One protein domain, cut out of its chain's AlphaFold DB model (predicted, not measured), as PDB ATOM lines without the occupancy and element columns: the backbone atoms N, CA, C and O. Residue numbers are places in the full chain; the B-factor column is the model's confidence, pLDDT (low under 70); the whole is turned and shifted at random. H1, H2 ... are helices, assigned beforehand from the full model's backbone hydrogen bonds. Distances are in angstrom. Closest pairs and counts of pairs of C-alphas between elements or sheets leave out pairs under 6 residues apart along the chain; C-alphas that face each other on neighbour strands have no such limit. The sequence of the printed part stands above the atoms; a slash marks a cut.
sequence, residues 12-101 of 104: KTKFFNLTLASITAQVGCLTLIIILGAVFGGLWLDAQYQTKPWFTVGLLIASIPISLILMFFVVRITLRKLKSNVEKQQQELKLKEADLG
ATOM      1  N   LYS A  12      14.672   0.011 -18.235       68.94
ATOM      2  CA  LYS A  12      14.645   0.981 -17.133       68.94
ATOM      3  C   LYS A  12      13.589   2.066 -17.367       68.94
ATOM      4  O   LYS A  12      12.773   2.293 -16.480       68.94
ATOM      5  N   THR A  13      13.522   2.664 -18.558       73.50
ATOM      6  CA  THR A  13      12.485   3.657 -18.895       73.50
ATOM      7  C   THR A  13      11.087   3.048 -18.910       73.50
ATOM      8  O   THR A  13      10.151   3.713 -18.483       73.50
ATOM      9  N   LYS A  14      10.919   1.767 -19.277       77.31
ATOM     10  CA  LYS A  14       9.617   1.081 -19.137       77.31
ATOM     11  C   LYS A  14       9.154   0.990 -17.682       77.31
ATOM     12  O   LYS A  14       7.992   1.271 -17.410       77.31
ATOM     13  N   PHE A  15      10.045   0.635 -16.753       81.06
ATOM     14  CA  PHE A  15       9.706   0.574 -15.325       81.06
ATOM     15  C   PHE A  15       9.382   1.957 -14.747       81.06
ATOM     16  O   PHE A  15       8.407   2.089 -14.008       81.06
ATOM     17  N   PHE A  16      10.136   2.996 -15.120       83.56
ATOM     18  CA  PHE A  16       9.824   4.373 -14.722       83.56
ATOM     19  C   PHE A  16       8.479   4.839 -15.288       83.56
ATOM     20  O   PHE A  16       7.650   5.332 -14.530       83.56
ATOM     21  N   ASN A  17       8.211   4.607 -16.575       85.88
ATOM     22  CA  ASN A  17       6.937   4.972 -17.200       85.88
ATOM     23  C   ASN A  17       5.753   4.224 -16.570       85.88
ATOM     24  O   ASN A  17       4.698   4.816 -16.364       85.88
ATOM     25  N   LEU A  18       5.929   2.949 -16.211       87.81
ATOM     26  CA  LEU A  18       4.906   2.153 -15.529       87.81
ATOM     27  C   LEU A  18       4.666   2.628 -14.086       87.81
ATOM     28  O   LEU A  18       3.529   2.642 -13.625       87.81
ATOM     29  N   THR A  19       5.720   3.072 -13.396       86.75
ATOM     30  CA  THR A  19       5.624   3.665 -12.052       86.75
ATOM     31  C   THR A  19       4.937   5.030 -12.091       86.75
ATOM     32  O   THR A  19       4.082   5.317 -11.263       86.75
ATOM     33  N   LEU A  20       5.257   5.873 -13.076       87.88
ATOM     34  CA  LEU A  20       4.549   7.138 -13.272       87.88
ATOM     35  C   LEU A  20       3.071   6.887 -13.579       87.88
ATOM     36  O   LEU A  20       2.212   7.502 -12.958       87.88
ATOM     37  N   ALA A  21       2.773   5.939 -14.473       89.56
ATOM     38  CA  ALA A  21       1.401   5.576 -14.805       89.56
ATOM     39  C   ALA A  21       0.621   5.068 -13.583       89.56
ATOM     40  O   ALA A  21      -0.540   5.439 -13.413       89.56
ATOM     41  N   SER A  22       1.243   4.269 -12.707       91.19
ATOM     42  CA  SER A  22       0.581   3.780 -11.493       91.19
ATOM     43  C   SER A  22       0.295   4.905 -10.498       91.19
ATOM     44  O   SER A  22      -0.812   4.967  -9.964       91.19
ATOM     45  N   ILE A  23       1.234   5.838 -10.307       90.56
ATOM     46  CA  ILE A  23       1.036   7.015  -9.450       90.56
ATOM     47  C   ILE A  23      -0.088   7.890 -10.010       90.56
ATOM     48  O   ILE A  23      -1.007   8.251  -9.278       90.56
ATOM     49  N   THR A  24      -0.067   8.198 -11.309       91.44
ATOM     50  CA  THR A  24      -1.115   9.004 -11.949       91.44
ATOM     51  C   THR A  24      -2.484   8.332 -11.842       91.44
ATOM     52  O   THR A  24      -3.461   8.997 -11.496       91.44
ATOM     53  N   ALA A  25      -2.562   7.018 -12.070       92.62
ATOM     54  CA  ALA A  25      -3.801   6.260 -11.923       92.62
ATOM     55  C   ALA A  25      -4.316   6.277 -10.476       92.62
ATOM     56  O   ALA A  25      -5.511   6.459 -10.248       92.62
ATOM     57  N   GLN A  26      -3.424   6.133  -9.493       87.69
ATOM     58  CA  GLN A  26      -3.794   6.149  -8.081       87.69
ATOM     59  C   GLN A  26      -4.315   7.521  -7.649       87.69
ATOM     60  O   GLN A  26      -5.344   7.596  -6.980       87.69
ATOM     61  N   VAL A  27      -3.643   8.598  -8.065       90.00
ATOM     62  CA  VAL A  27      -4.092   9.967  -7.790       90.00
ATOM     63  C   VAL A  27      -5.453  10.212  -8.440       90.00
ATOM     64  O   VAL A  27      -6.367  10.653  -7.753       90.00
ATOM     65  N   GLY A  28      -5.632   9.843  -9.712       89.88
ATOM     66  CA  GLY A  28      -6.915   9.989 -10.409       89.88
ATOM     67  C   GLY A  28      -8.056   9.211  -9.745       89.88
ATOM     68  O   GLY A  28      -9.145   9.754  -9.554       89.88
ATOM     69  N   CYS A  29      -7.801   7.967  -9.330       94.12
ATOM     70  CA  CYS A  29      -8.781   7.147  -8.617       94.12
ATOM     71  C   CYS A  29      -9.146   7.756  -7.253       94.12
ATOM     72  O   CYS A  29     -10.323   7.886  -6.924       94.12
ATOM     73  N   LEU A  30      -8.149   8.210  -6.485       87.69
ATOM     74  CA  LEU A  30      -8.373   8.858  -5.194       87.69
ATOM     75  C   LEU A  30      -9.176  10.158  -5.341       87.69
ATOM     76  O   LEU A  30     -10.120  10.383  -4.587       87.69
ATOM     77  N   THR A  31      -8.849  10.995  -6.330       85.75
ATOM     78  CA  THR A  31      -9.592  12.229  -6.614       85.75
ATOM     79  C   THR A  31     -11.044  11.935  -6.990       85.75
ATOM     80  O   THR A  31     -11.938  12.606  -6.478       85.75
ATOM     81  N   LEU A  32     -11.305  10.907  -7.808       89.75
ATOM     82  CA  LEU A  32     -12.673  10.480  -8.125       89.75
ATOM     83  C   LEU A  32     -13.446  10.051  -6.877       89.75
ATOM     84  O   LEU A  32     -14.577  10.490  -6.695       89.75
ATOM     85  N   ILE A  33     -12.840   9.248  -5.999       90.00
ATOM     86  CA  ILE A  33     -13.475   8.818  -4.744       90.00
ATOM     87  C   ILE A  33     -13.819  10.027  -3.866       90.00
ATOM     88  O   ILE A  33     -14.921  10.089  -3.325       90.00
ATOM     89  N   ILE A  34     -12.915  11.005  -3.754       82.81
ATOM     90  CA  ILE A  34     -13.147  12.226  -2.969       82.81
ATOM     91  C   ILE A  34     -14.306  13.037  -3.553       82.81
ATOM     92  O   ILE A  34     -15.190  13.447  -2.806       82.81
ATOM     93  N   ILE A  35     -14.333  13.246  -4.872       83.62
ATOM     94  CA  ILE A  35     -15.404  13.999  -5.537       83.62
ATOM     95  C   ILE A  35     -16.743  13.279  -5.374       83.62
ATOM     96  O   ILE A  35     -17.722  13.906  -4.981       83.62
ATOM     97  N   LEU A  36     -16.795  11.969  -5.630       85.69
ATOM     98  CA  LEU A  36     -18.022  11.186  -5.484       85.69
ATOM     99  C   LEU A  36     -18.506  11.191  -4.034       85.69
ATOM    100  O   LEU A  36     -19.673  11.475  -3.789       85.69
ATOM    101  N   GLY A  37     -17.617  10.961  -3.066       84.44
ATOM    102  CA  GLY A  37     -17.950  11.054  -1.646       84.44
ATOM    103  C   GLY A  37     -18.460  12.442  -1.259       84.44
ATOM    104  O   GLY A  37     -19.431  12.551  -0.515       84.44
ATOM    105  N   ALA A  38     -17.866  13.501  -1.813       79.06
ATOM    106  CA  ALA A  38     -18.285  14.866  -1.534       79.06
ATOM    107  C   ALA A  38     -19.656  15.202  -2.143       79.06
ATOM    108  O   ALA A  38     -20.480  15.839  -1.492       79.06
ATOM    109  N   VAL A  39     -19.919  14.749  -3.371       79.88
ATOM    110  CA  VAL A  39     -21.199  14.964  -4.056       79.88
ATOM    111  C   VAL A  39     -22.298  14.142  -3.398       79.88
ATOM    112  O   VAL A  39     -23.305  14.711  -2.998       79.88
ATOM    113  N   PHE A  40     -22.116  12.830  -3.232       82.44
ATOM    114  CA  PHE A  40     -23.138  11.969  -2.631       82.44
ATOM    115  C   PHE A  40     -23.361  12.286  -1.152       82.44
ATOM    116  O   PHE A  40     -24.506  12.366  -0.714       82.44
ATOM    117  N   GLY A  41     -22.289  12.522  -0.390       79.25
ATOM    118  CA  GLY A  41     -22.385  12.942   1.007       79.25
ATOM    119  C   GLY A  41     -23.023  14.324   1.149       79.25
ATOM    120  O   GLY A  41     -23.893  14.508   1.994       79.25
ATOM    121  N   GLY A  42     -22.647  15.270   0.284       71.06
ATOM    122  CA  GLY A  42     -23.239  16.603   0.227       71.06
ATOM    123  C   GLY A  42     -24.731  16.558  -0.084       71.06
ATOM    124  O   GLY A  42     -25.505  17.166   0.645       71.06
ATOM    125  N   LEU A  43     -25.143  15.784  -1.094       73.50
ATOM    126  CA  LEU A  43     -26.545  15.654  -1.503       73.50
ATOM    127  C   LEU A  43     -27.399  14.945  -0.446       73.50
ATOM    128  O   LEU A  43     -28.541  15.334  -0.221       73.50
ATOM    129  N   TRP A  44     -26.855  13.912   0.204       74.69
ATOM    130  CA  TRP A  44     -27.543  13.195   1.280       74.69
ATOM    131  C   TRP A  44     -27.787  14.103   2.488       74.69
ATOM    132  O   TRP A  44     -28.884  14.122   3.044       74.69
ATOM    133  N   LEU A  45     -26.788  14.908   2.849       68.31
ATOM    134  CA  LEU A  45     -26.902  15.866   3.941       68.31
ATOM    135  C   LEU A  45     -27.863  17.012   3.581       68.31
ATOM    136  O   LEU A  45     -28.693  17.401   4.395       68.31
ATOM    137  N   ASP A  46     -27.822  17.490   2.337       66.25
ATOM    138  CA  ASP A  46     -28.723  18.526   1.821       66.25
ATOM    139  C   ASP A  46     -30.193  18.071   1.794       66.25
ATOM    140  O   ASP A  46     -31.088  18.801   2.223       66.25
ATOM    141  N   ALA A  47     -30.440  16.819   1.389       68.06
ATOM    142  CA  ALA A  47     -31.765  16.202   1.412       68.06
ATOM    143  C   ALA A  47     -32.322  16.070   2.838       68.06
ATOM    144  O   ALA A  47     -33.532  16.198   3.038       68.06
ATOM    145  N   GLN A  48     -31.450  15.855   3.827       68.81
ATOM    146  CA  GLN A  48     -31.857  15.696   5.219       68.81
ATOM    147  C   GLN A  48     -32.173  17.027   5.913       68.81
ATOM    148  O   GLN A  48     -33.018  17.057   6.808       68.81
ATOM    149  N   TYR A  49     -31.538  18.125   5.491       67.38
ATOM    150  CA  TYR A  49     -31.726  19.446   6.096       67.38
ATOM    151  C   TYR A  49     -32.714  20.357   5.348       67.38
ATOM    152  O   TYR A  49     -33.008  21.437   5.860       67.38
ATOM    153  N   GLN A  50     -33.260  19.957   4.183       63.97
ATOM    154  CA  GLN A  50     -34.214  20.753   3.367       63.97
ATOM    155  C   GLN A  50     -33.695  22.157   2.979       63.97
ATOM    156  O   GLN A  50     -34.416  22.980   2.409       63.97
ATOM    157  N   THR A  51     -32.431  22.452   3.266       54.78
ATOM    158  CA  THR A  51     -31.726  23.646   2.829       54.78
ATOM    159  C   THR A  51     -31.261  23.421   1.397       54.78
ATOM    160  O   THR A  51     -30.818  22.336   1.062       54.78
ATOM    161  N   LYS A  52     -31.375  24.441   0.541       62.78
ATOM    162  CA  LYS A  52     -30.726  24.510  -0.789       62.78
ATOM    163  C   LYS A  52     -29.264  24.012  -0.716       62.78
ATOM    164  O   LYS A  52     -28.719  24.211   0.365       62.78
ATOM    165  N   PRO A  53     -28.607  23.574  -1.827       67.31
ATOM    166  CA  PRO A  53     -27.313  22.840  -1.912       67.31
ATOM    167  C   PRO A  53     -26.063  23.501  -1.326       67.31
ATOM    168  O   PRO A  53     -24.975  23.468  -1.895       67.31
ATOM    169  N   TRP A  54     -26.186  24.062  -0.136       70.50
ATOM    170  CA  TRP A  54     -25.172  24.751   0.632       70.50
ATOM    171  C   TRP A  54     -24.201  23.764   1.253       70.50
ATOM    172  O   TRP A  54     -23.014  24.064   1.317       70.50
ATOM    173  N   PHE A  55     -24.662  22.572   1.644       66.62
ATOM    174  CA  PHE A  55     -23.762  21.545   2.163       66.62
ATOM    175  C   PHE A  55     -22.871  20.964   1.068       66.62
ATOM    176  O   PHE A  55     -21.672  20.808   1.283       66.62
ATOM    177  N   THR A  56     -23.421  20.737  -0.128       68.69
ATOM    178  CA  THR A  56     -22.637  20.319  -1.302       68.69
ATOM    179  C   THR A  56     -21.605  21.384  -1.682       68.69
ATOM    180  O   THR A  56     -20.438  21.060  -1.902       68.69
ATOM    181  N   VAL A  57     -21.995  22.665  -1.688       73.50
ATOM    182  CA  VAL A  57     -21.075  23.790  -1.938       73.50
ATOM    183  C   VAL A  57     -20.015  23.903  -0.837       73.50
ATOM    184  O   VAL A  57     -18.838  24.083  -1.139       73.50
ATOM    185  N   GLY A  58     -20.398  23.738   0.429       78.88
ATOM    186  CA  GLY A  58     -19.489  23.758   1.573       78.88
ATOM    187  C   GLY A  58     -18.466  22.625   1.531       78.88
ATOM    188  O   GLY A  58     -17.283  22.877   1.743       78.88
ATOM    189  N   LEU A  59     -18.880  21.402   1.187       73.75
ATOM    190  CA  LEU A  59     -17.978  20.260   1.005       73.75
ATOM    191  C   LEU A  59     -17.023  20.464  -0.178       73.75
ATOM    192  O   LEU A  59     -15.841  20.137  -0.075       73.75
ATOM    193  N   LEU A  60     -17.507  21.055  -1.274       77.50
ATOM    194  CA  LEU A  60     -16.667  21.448  -2.408       77.50
ATOM    195  C   LEU A  60     -15.619  22.484  -1.994       77.50
ATOM    196  O   LEU A  60     -14.437  22.298  -2.276       77.50
ATOM    197  N   ILE A  61     -16.020  23.534  -1.275       82.25
ATOM    198  CA  ILE A  61     -15.092  24.547  -0.761       82.25
ATOM    199  C   ILE A  61     -14.113  23.922   0.230       82.25
ATOM    200  O   ILE A  61     -12.930  24.229   0.159       82.25
ATOM    201  N   ALA A  62     -14.566  23.011   1.097       79.06
ATOM    202  CA  ALA A  62     -13.732  22.296   2.060       79.06
ATOM    203  C   ALA A  62     -12.748  21.313   1.403       79.06
ATOM    204  O   ALA A  62     -11.701  21.023   1.983       79.06
ATOM    205  N   SER A  63     -13.004  20.848   0.176       78.88
ATOM    206  CA  SER A  63     -12.063  19.985  -0.554       78.88
ATOM    207  C   SER A  63     -10.725  20.682  -0.846       78.88
ATOM    208  O   SER A  63      -9.670  20.044  -0.799       78.88
ATOM    209  N   ILE A  64     -10.748  22.002  -1.062       84.69
ATOM    210  CA  ILE A  64      -9.562  22.825  -1.330       84.69
ATOM    211  C   ILE A  64      -8.614  22.855  -0.113       84.69
ATOM    212  O   ILE A  64      -7.460  22.441  -0.258       84.69
ATOM    213  N   PRO A  65      -9.040  23.273   1.100       84.19
ATOM    214  CA  PRO A  65      -8.187  23.236   2.279       84.19
ATOM    215  C   PRO A  65      -7.820  21.805   2.683       84.19
ATOM    216  O   PRO A  65      -6.683  21.593   3.090       84.19
ATOM    217  N   ILE A  66      -8.707  20.812   2.522       85.25
ATOM    218  CA  ILE A  66      -8.372  19.402   2.803       85.25
ATOM    219  C   ILE A  66      -7.194  18.939   1.940       85.25
ATOM    220  O   ILE A  66      -6.248  18.352   2.467       85.25
ATOM    221  N   SER A  67      -7.207  19.246   0.639       80.31
ATOM    222  CA  SER A  67      -6.115  18.909  -0.282       80.31
ATOM    223  C   SER A  67      -4.787  19.551   0.139       80.31
ATOM    224  O   SER A  67      -3.760  18.871   0.227       80.31
ATOM    225  N   LEU A  68      -4.809  20.842   0.492       85.75
ATOM    226  CA  LEU A  68      -3.622  21.569   0.956       85.75
ATOM    227  C   LEU A  68      -3.066  21.003   2.267       85.75
ATOM    228  O   LEU A  68      -1.852  20.834   2.401       85.75
ATOM    229  N   ILE A  69      -3.942  20.679   3.222       88.12
ATOM    230  CA  ILE A  69      -3.548  20.092   4.505       88.12
ATOM    231  C   ILE A  69      -2.914  18.720   4.282       88.12
ATOM    232  O   ILE A  69      -1.838  18.463   4.824       88.12
ATOM    233  N   LEU A  70      -3.529  17.858   3.463       86.25
ATOM    234  CA  LEU A  70      -2.979  16.537   3.152       86.25
ATOM    235  C   LEU A  70      -1.589  16.653   2.522       86.25
ATOM    236  O   LEU A  70      -0.648  16.013   2.991       86.25
ATOM    237  N   MET A  71      -1.448  17.500   1.500       85.50
ATOM    238  CA  MET A  71      -0.176  17.736   0.816       85.50
ATOM    239  C   MET A  71       0.899  18.212   1.797       85.50
ATOM    240  O   MET A  71       2.000  17.658   1.843       85.50
ATOM    241  N   PHE A  72       0.569  19.193   2.640       91.81
ATOM    242  CA  PHE A  72       1.485  19.704   3.654       91.81
ATOM    243  C   PHE A  72       1.914  18.612   4.643       91.81
ATOM    244  O   PHE A  72       3.098  18.492   4.970       91.81
ATOM    245  N   PHE A  73       0.976  17.780   5.097       90.44
ATOM    246  CA  PHE A  73       1.252  16.714   6.057       90.44
ATOM    247  C   PHE A  73       2.138  15.615   5.458       90.44
ATOM    248  O   PHE A  73       3.124  15.210   6.078       90.44
ATOM    249  N   VAL A  74       1.840  15.185   4.228       88.50
ATOM    250  CA  VAL A  74       2.625  14.184   3.490       88.50
ATOM    251  C   VAL A  74       4.052  14.677   3.273       88.50
ATOM    252  O   VAL A  74       4.999  13.969   3.617       88.50
ATOM    253  N   VAL A  75       4.233  15.913   2.797       90.25
ATOM    254  CA  VAL A  75       5.566  16.507   2.608       90.25
ATOM    255  C   VAL A  75       6.331  16.552   3.932       90.25
ATOM    256  O   VAL A  75       7.476  16.109   4.002       90.25
ATOM    257  N   ARG A  76       5.696  17.003   5.020       88.81
ATOM    258  CA  ARG A  76       6.319  17.037   6.354       88.81
ATOM    259  C   ARG A  76       6.733  15.654   6.861       88.81
ATOM    260  O   ARG A  76       7.721  15.557   7.590       88.81
ATOM    261  N   ILE A  77       5.984  14.601   6.549       86.62
ATOM    262  CA  ILE A  77       6.342  13.222   6.916       86.62
ATOM    263  C   ILE A  77       7.526  12.741   6.073       86.62
ATOM    264  O   ILE A  77       8.497  12.222   6.623       86.62
ATOM    265  N   THR A  78       7.478  12.956   4.759       88.25
ATOM    266  CA  THR A  78       8.541  12.548   3.833       88.25
ATOM    267  C   THR A  78       9.865  13.228   4.163       88.25
ATOM    268  O   THR A  78      10.889  12.555   4.254       88.25
ATOM    269  N   LEU A  79       9.853  14.533   4.455       87.00
ATOM    270  CA  LEU A  79      11.054  15.276   4.854       87.00
ATOM    271  C   LEU A  79      11.657  14.749   6.165       87.00
ATOM    272  O   LEU A  79      12.874  14.610   6.274       87.00
ATOM    273  N   ARG A  80      10.819  14.394   7.149       84.31
ATOM    274  CA  ARG A  80      11.280  13.791   8.412       84.31
ATOM    275  C   ARG A  80      11.925  12.422   8.193       84.31
ATOM    276  O   ARG A  80      12.974  12.144   8.770       84.31
ATOM    277  N   LYS A  81      11.333  11.591   7.330       76.69
ATOM    278  CA  LYS A  81      11.908  10.291   6.958       76.69
ATOM    279  C   LYS A  81      13.228  10.441   6.204       76.69
ATOM    280  O   LYS A  81      14.148   9.675   6.469       76.69
ATOM    281  N   LEU A  82      13.342  11.433   5.319       78.94
ATOM    282  CA  LEU A  82      14.572  11.675   4.570       78.94
ATOM    283  C   LEU A  82      15.720  12.094   5.496       78.94
ATOM    284  O   LEU A  82      16.789  11.500   5.418       78.94
ATOM    285  N   LYS A  83      15.483  13.031   6.427       77.38
ATOM    286  CA  LYS A  83      16.493  13.434   7.421       77.38
ATOM    287  C   LYS A  83      17.005  12.237   8.232       77.38
ATOM    288  O   LYS A  83      18.209  12.054   8.353       77.38
ATOM    289  N   SER A  84      16.094  11.387   8.710       74.25
ATOM    290  CA  SER A  84      16.459  10.183   9.468       74.25
ATOM    291  C   SER A  84      17.256   9.169   8.639       74.25
ATOM    292  O   SER A  84      18.163   8.533   9.171       74.25
ATOM    293  N   ASN A  85      16.924   8.997   7.359       74.81
ATOM    294  CA  ASN A  85      17.616   8.041   6.497       74.81
ATOM    295  C   ASN A  85      19.024   8.533   6.127       74.81
ATOM    296  O   ASN A  85      19.970   7.755   6.133       74.81
ATOM    297  N   VAL A  86      19.177   9.842   5.895       77.69
ATOM    298  CA  VAL A  86      20.479  10.487   5.657       77.69
ATOM    299  C   VAL A  86      21.391  10.369   6.883       77.69
ATOM    300  O   VAL A  86      22.555  10.010   6.733       77.69
ATOM    301  N   GLU A  87      20.871  10.597   8.095       75.88
ATOM    302  CA  GLU A  87      21.645  10.443   9.339       75.88
ATOM    303  C   GLU A  87      22.093   8.989   9.564       75.88
ATOM    304  O   GLU A  87      23.255   8.748   9.884       75.88
ATOM    305  N   LYS A  88      21.217   8.004   9.314       76.94
ATOM    306  CA  LYS A  88      21.575   6.577   9.410       76.94
ATOM    307  C   LYS A  88      22.641   6.159   8.396       76.94
ATOM    308  O   LYS A  88      23.577   5.461   8.768       76.94
ATOM    309  N   GLN A  89      22.526   6.608   7.145       77.94
ATOM    310  CA  GLN A  89      23.510   6.302   6.103       77.94
ATOM    311  C   GLN A  89      24.886   6.896   6.417       77.94
ATOM    312  O   GLN A  89      25.895   6.222   6.235       77.94
ATOM    313  N   GLN A  90      24.947   8.131   6.931       77.38
ATOM    314  CA  GLN A  90      26.224   8.719   7.346       77.38
ATOM    315  C   GLN A  90      26.856   7.989   8.533       77.38
ATOM    316  O   GLN A  90      28.079   7.882   8.603       77.38
ATOM    317  N   GLN A  91      26.044   7.472   9.452       80.31
ATOM    318  CA  GLN A  91      26.548   6.771  10.625       80.31
ATOM    319  C   GLN A  91      27.063   5.364  10.290       80.31
ATOM    320  O   GLN A  91      28.102   4.973  10.813       80.31
ATOM    321  N   GLU A  92      26.414   4.643   9.368       80.38
ATOM    322  CA  GLU A  92      26.954   3.386   8.825       80.38
ATOM    323  C   GLU A  92      28.254   3.602   8.044       80.38
ATOM    324  O   GLU A  92      29.184   2.813   8.187       80.38
ATOM    325  N   LEU A  93      28.351   4.677   7.253       82.81
ATOM    326  CA  LEU A  93      29.578   5.015   6.525       82.81
ATOM    327  C   LEU A  93      30.733   5.324   7.485       82.81
ATOM    328  O   LEU A  93      31.809   4.760   7.329       82.81
ATOM    329  N   LYS A  94      30.489   6.125   8.529       81.19
ATOM    330  CA  LYS A  94      31.487   6.411   9.570       81.19
ATOM    331  C   LYS A  94      31.933   5.171  10.342       81.19
ATOM    332  O   LYS A  94      33.106   5.068  10.680       81.19
ATOM    333  N   LEU A  95      31.014   4.251  10.637       81.00
ATOM    334  CA  LEU A  95      31.342   2.997  11.318       81.00
ATOM    335  C   LEU A  95      32.223   2.108  10.429       81.00
ATOM    336  O   LEU A  95      33.179   1.510  10.902       81.00
ATOM    337  N   LYS A  96      31.925   2.079   9.128       79.94
ATOM    338  CA  LYS A  96      32.656   1.292   8.134       79.94
ATOM    339  C   LYS A  96      34.039   1.864   7.810       79.94
ATOM    340  O   LYS A  96      34.942   1.103   7.500       79.94
ATOM    341  N   GLU A  97      34.208   3.185   7.885       72.94
ATOM    342  CA  GLU A  97      35.510   3.859   7.756       72.94
ATOM    343  C   GLU A  97      36.392   3.690   9.004       72.94
ATOM    344  O   GLU A  97      37.610   3.655   8.875       72.94
ATOM    345  N   ALA A  98      35.794   3.581  10.197       75.25
ATOM    346  CA  ALA A  98      36.526   3.333  11.440       75.25
ATOM    347  C   ALA A  98      37.039   1.885  11.533       75.25
ATOM    348  O   ALA A  98      38.185   1.681  11.912       75.25
ATOM    349  N   ASP A  99      36.219   0.913  11.116       74.25
ATOM    350  CA  ASP A  99      36.573  -0.516  11.069       74.25
ATOM    351  C   ASP A  99      37.727  -0.770  10.081       74.25
ATOM    352  O   ASP A  99      38.720  -1.388  10.428       74.25
ATOM    353  N   LEU A 100      37.685  -0.159   8.888       78.19
ATOM    354  CA  LEU A 100      38.746  -0.302   7.879       78.19
ATOM    355  C   LEU A 100      40.086   0.360   8.262       78.19
ATOM    356  O   LEU A 100      41.097   0.120   7.603       78.19
ATOM    357  N   GLY A 101      40.074   1.271   9.239       67.38
ATOM    358  CA  GLY A 101      41.249   2.017   9.694       67.38
ATOM    359  C   GLY A 101      41.974   1.375  10.876       67.38
ATOM    360  O   GLY A 101      43.093   1.786  11.169       67.38
TER     361      GLY A 101
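Overview. This is residues 12 to 101 of the 104 residues of an uncharacterized protein of Anaerolineaceae bacterium (UniProt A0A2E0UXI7). Two long helices, H2 and the shorter H1, make a narrow V: they meet near a tight turn at residues 50 to 53, and from there their arms spread. Near the turn they touch; residues 12 to 30 of H1 and residues 68 to 101 of H2 stick out free. The printed part has 90 residues with two named helices, H1 then H2 along the chain, and no named strand; the class is all helix. It is extended, with a radius of gyration of the C-alphas of 22.5 A, and spans 78 by 30 by 15 A.

Arrangement. H2, residues 54 to 101, is the longest helix and has a kink of 27 degrees near residue 64. H1, residues 12 to 49, touches H2 with residues 38 to 46 alone, and H2 touches H1 with residues 54 to 60 alone. Their closest C-alphas, those of Gly 42 and Thr 56, are 4.1 A apart. They run opposite ways at a shallow tilt of 34 degrees, only just short of steep, and form a helical hairpin. Their centres are 21.7 A apart. In H1 every O i to N i+4 pair is within hydrogen-bond range; in H2 42 of 44 are.

Along the chain. H2 measures 70.8 A from C-alpha 54 at (-25.172, 24.751, 0.632) to C-alpha 101 at (41.249, 2.017, 9.694). H1 measures 55.1 A and begins with C-alpha 12 at (14.645, 0.981, -17.133).

Size, cuts and confidence. The two C-alphas farthest apart, those of Gln 50 and Gly 101, are 78.0 A apart. The printed part has no cut, and the link from H1 to H2 is tight. The mean pLDDT of the printed part is 80.2; residue 12, residues 45 to 53, residues 55 to 56 and residue 101 are under 70.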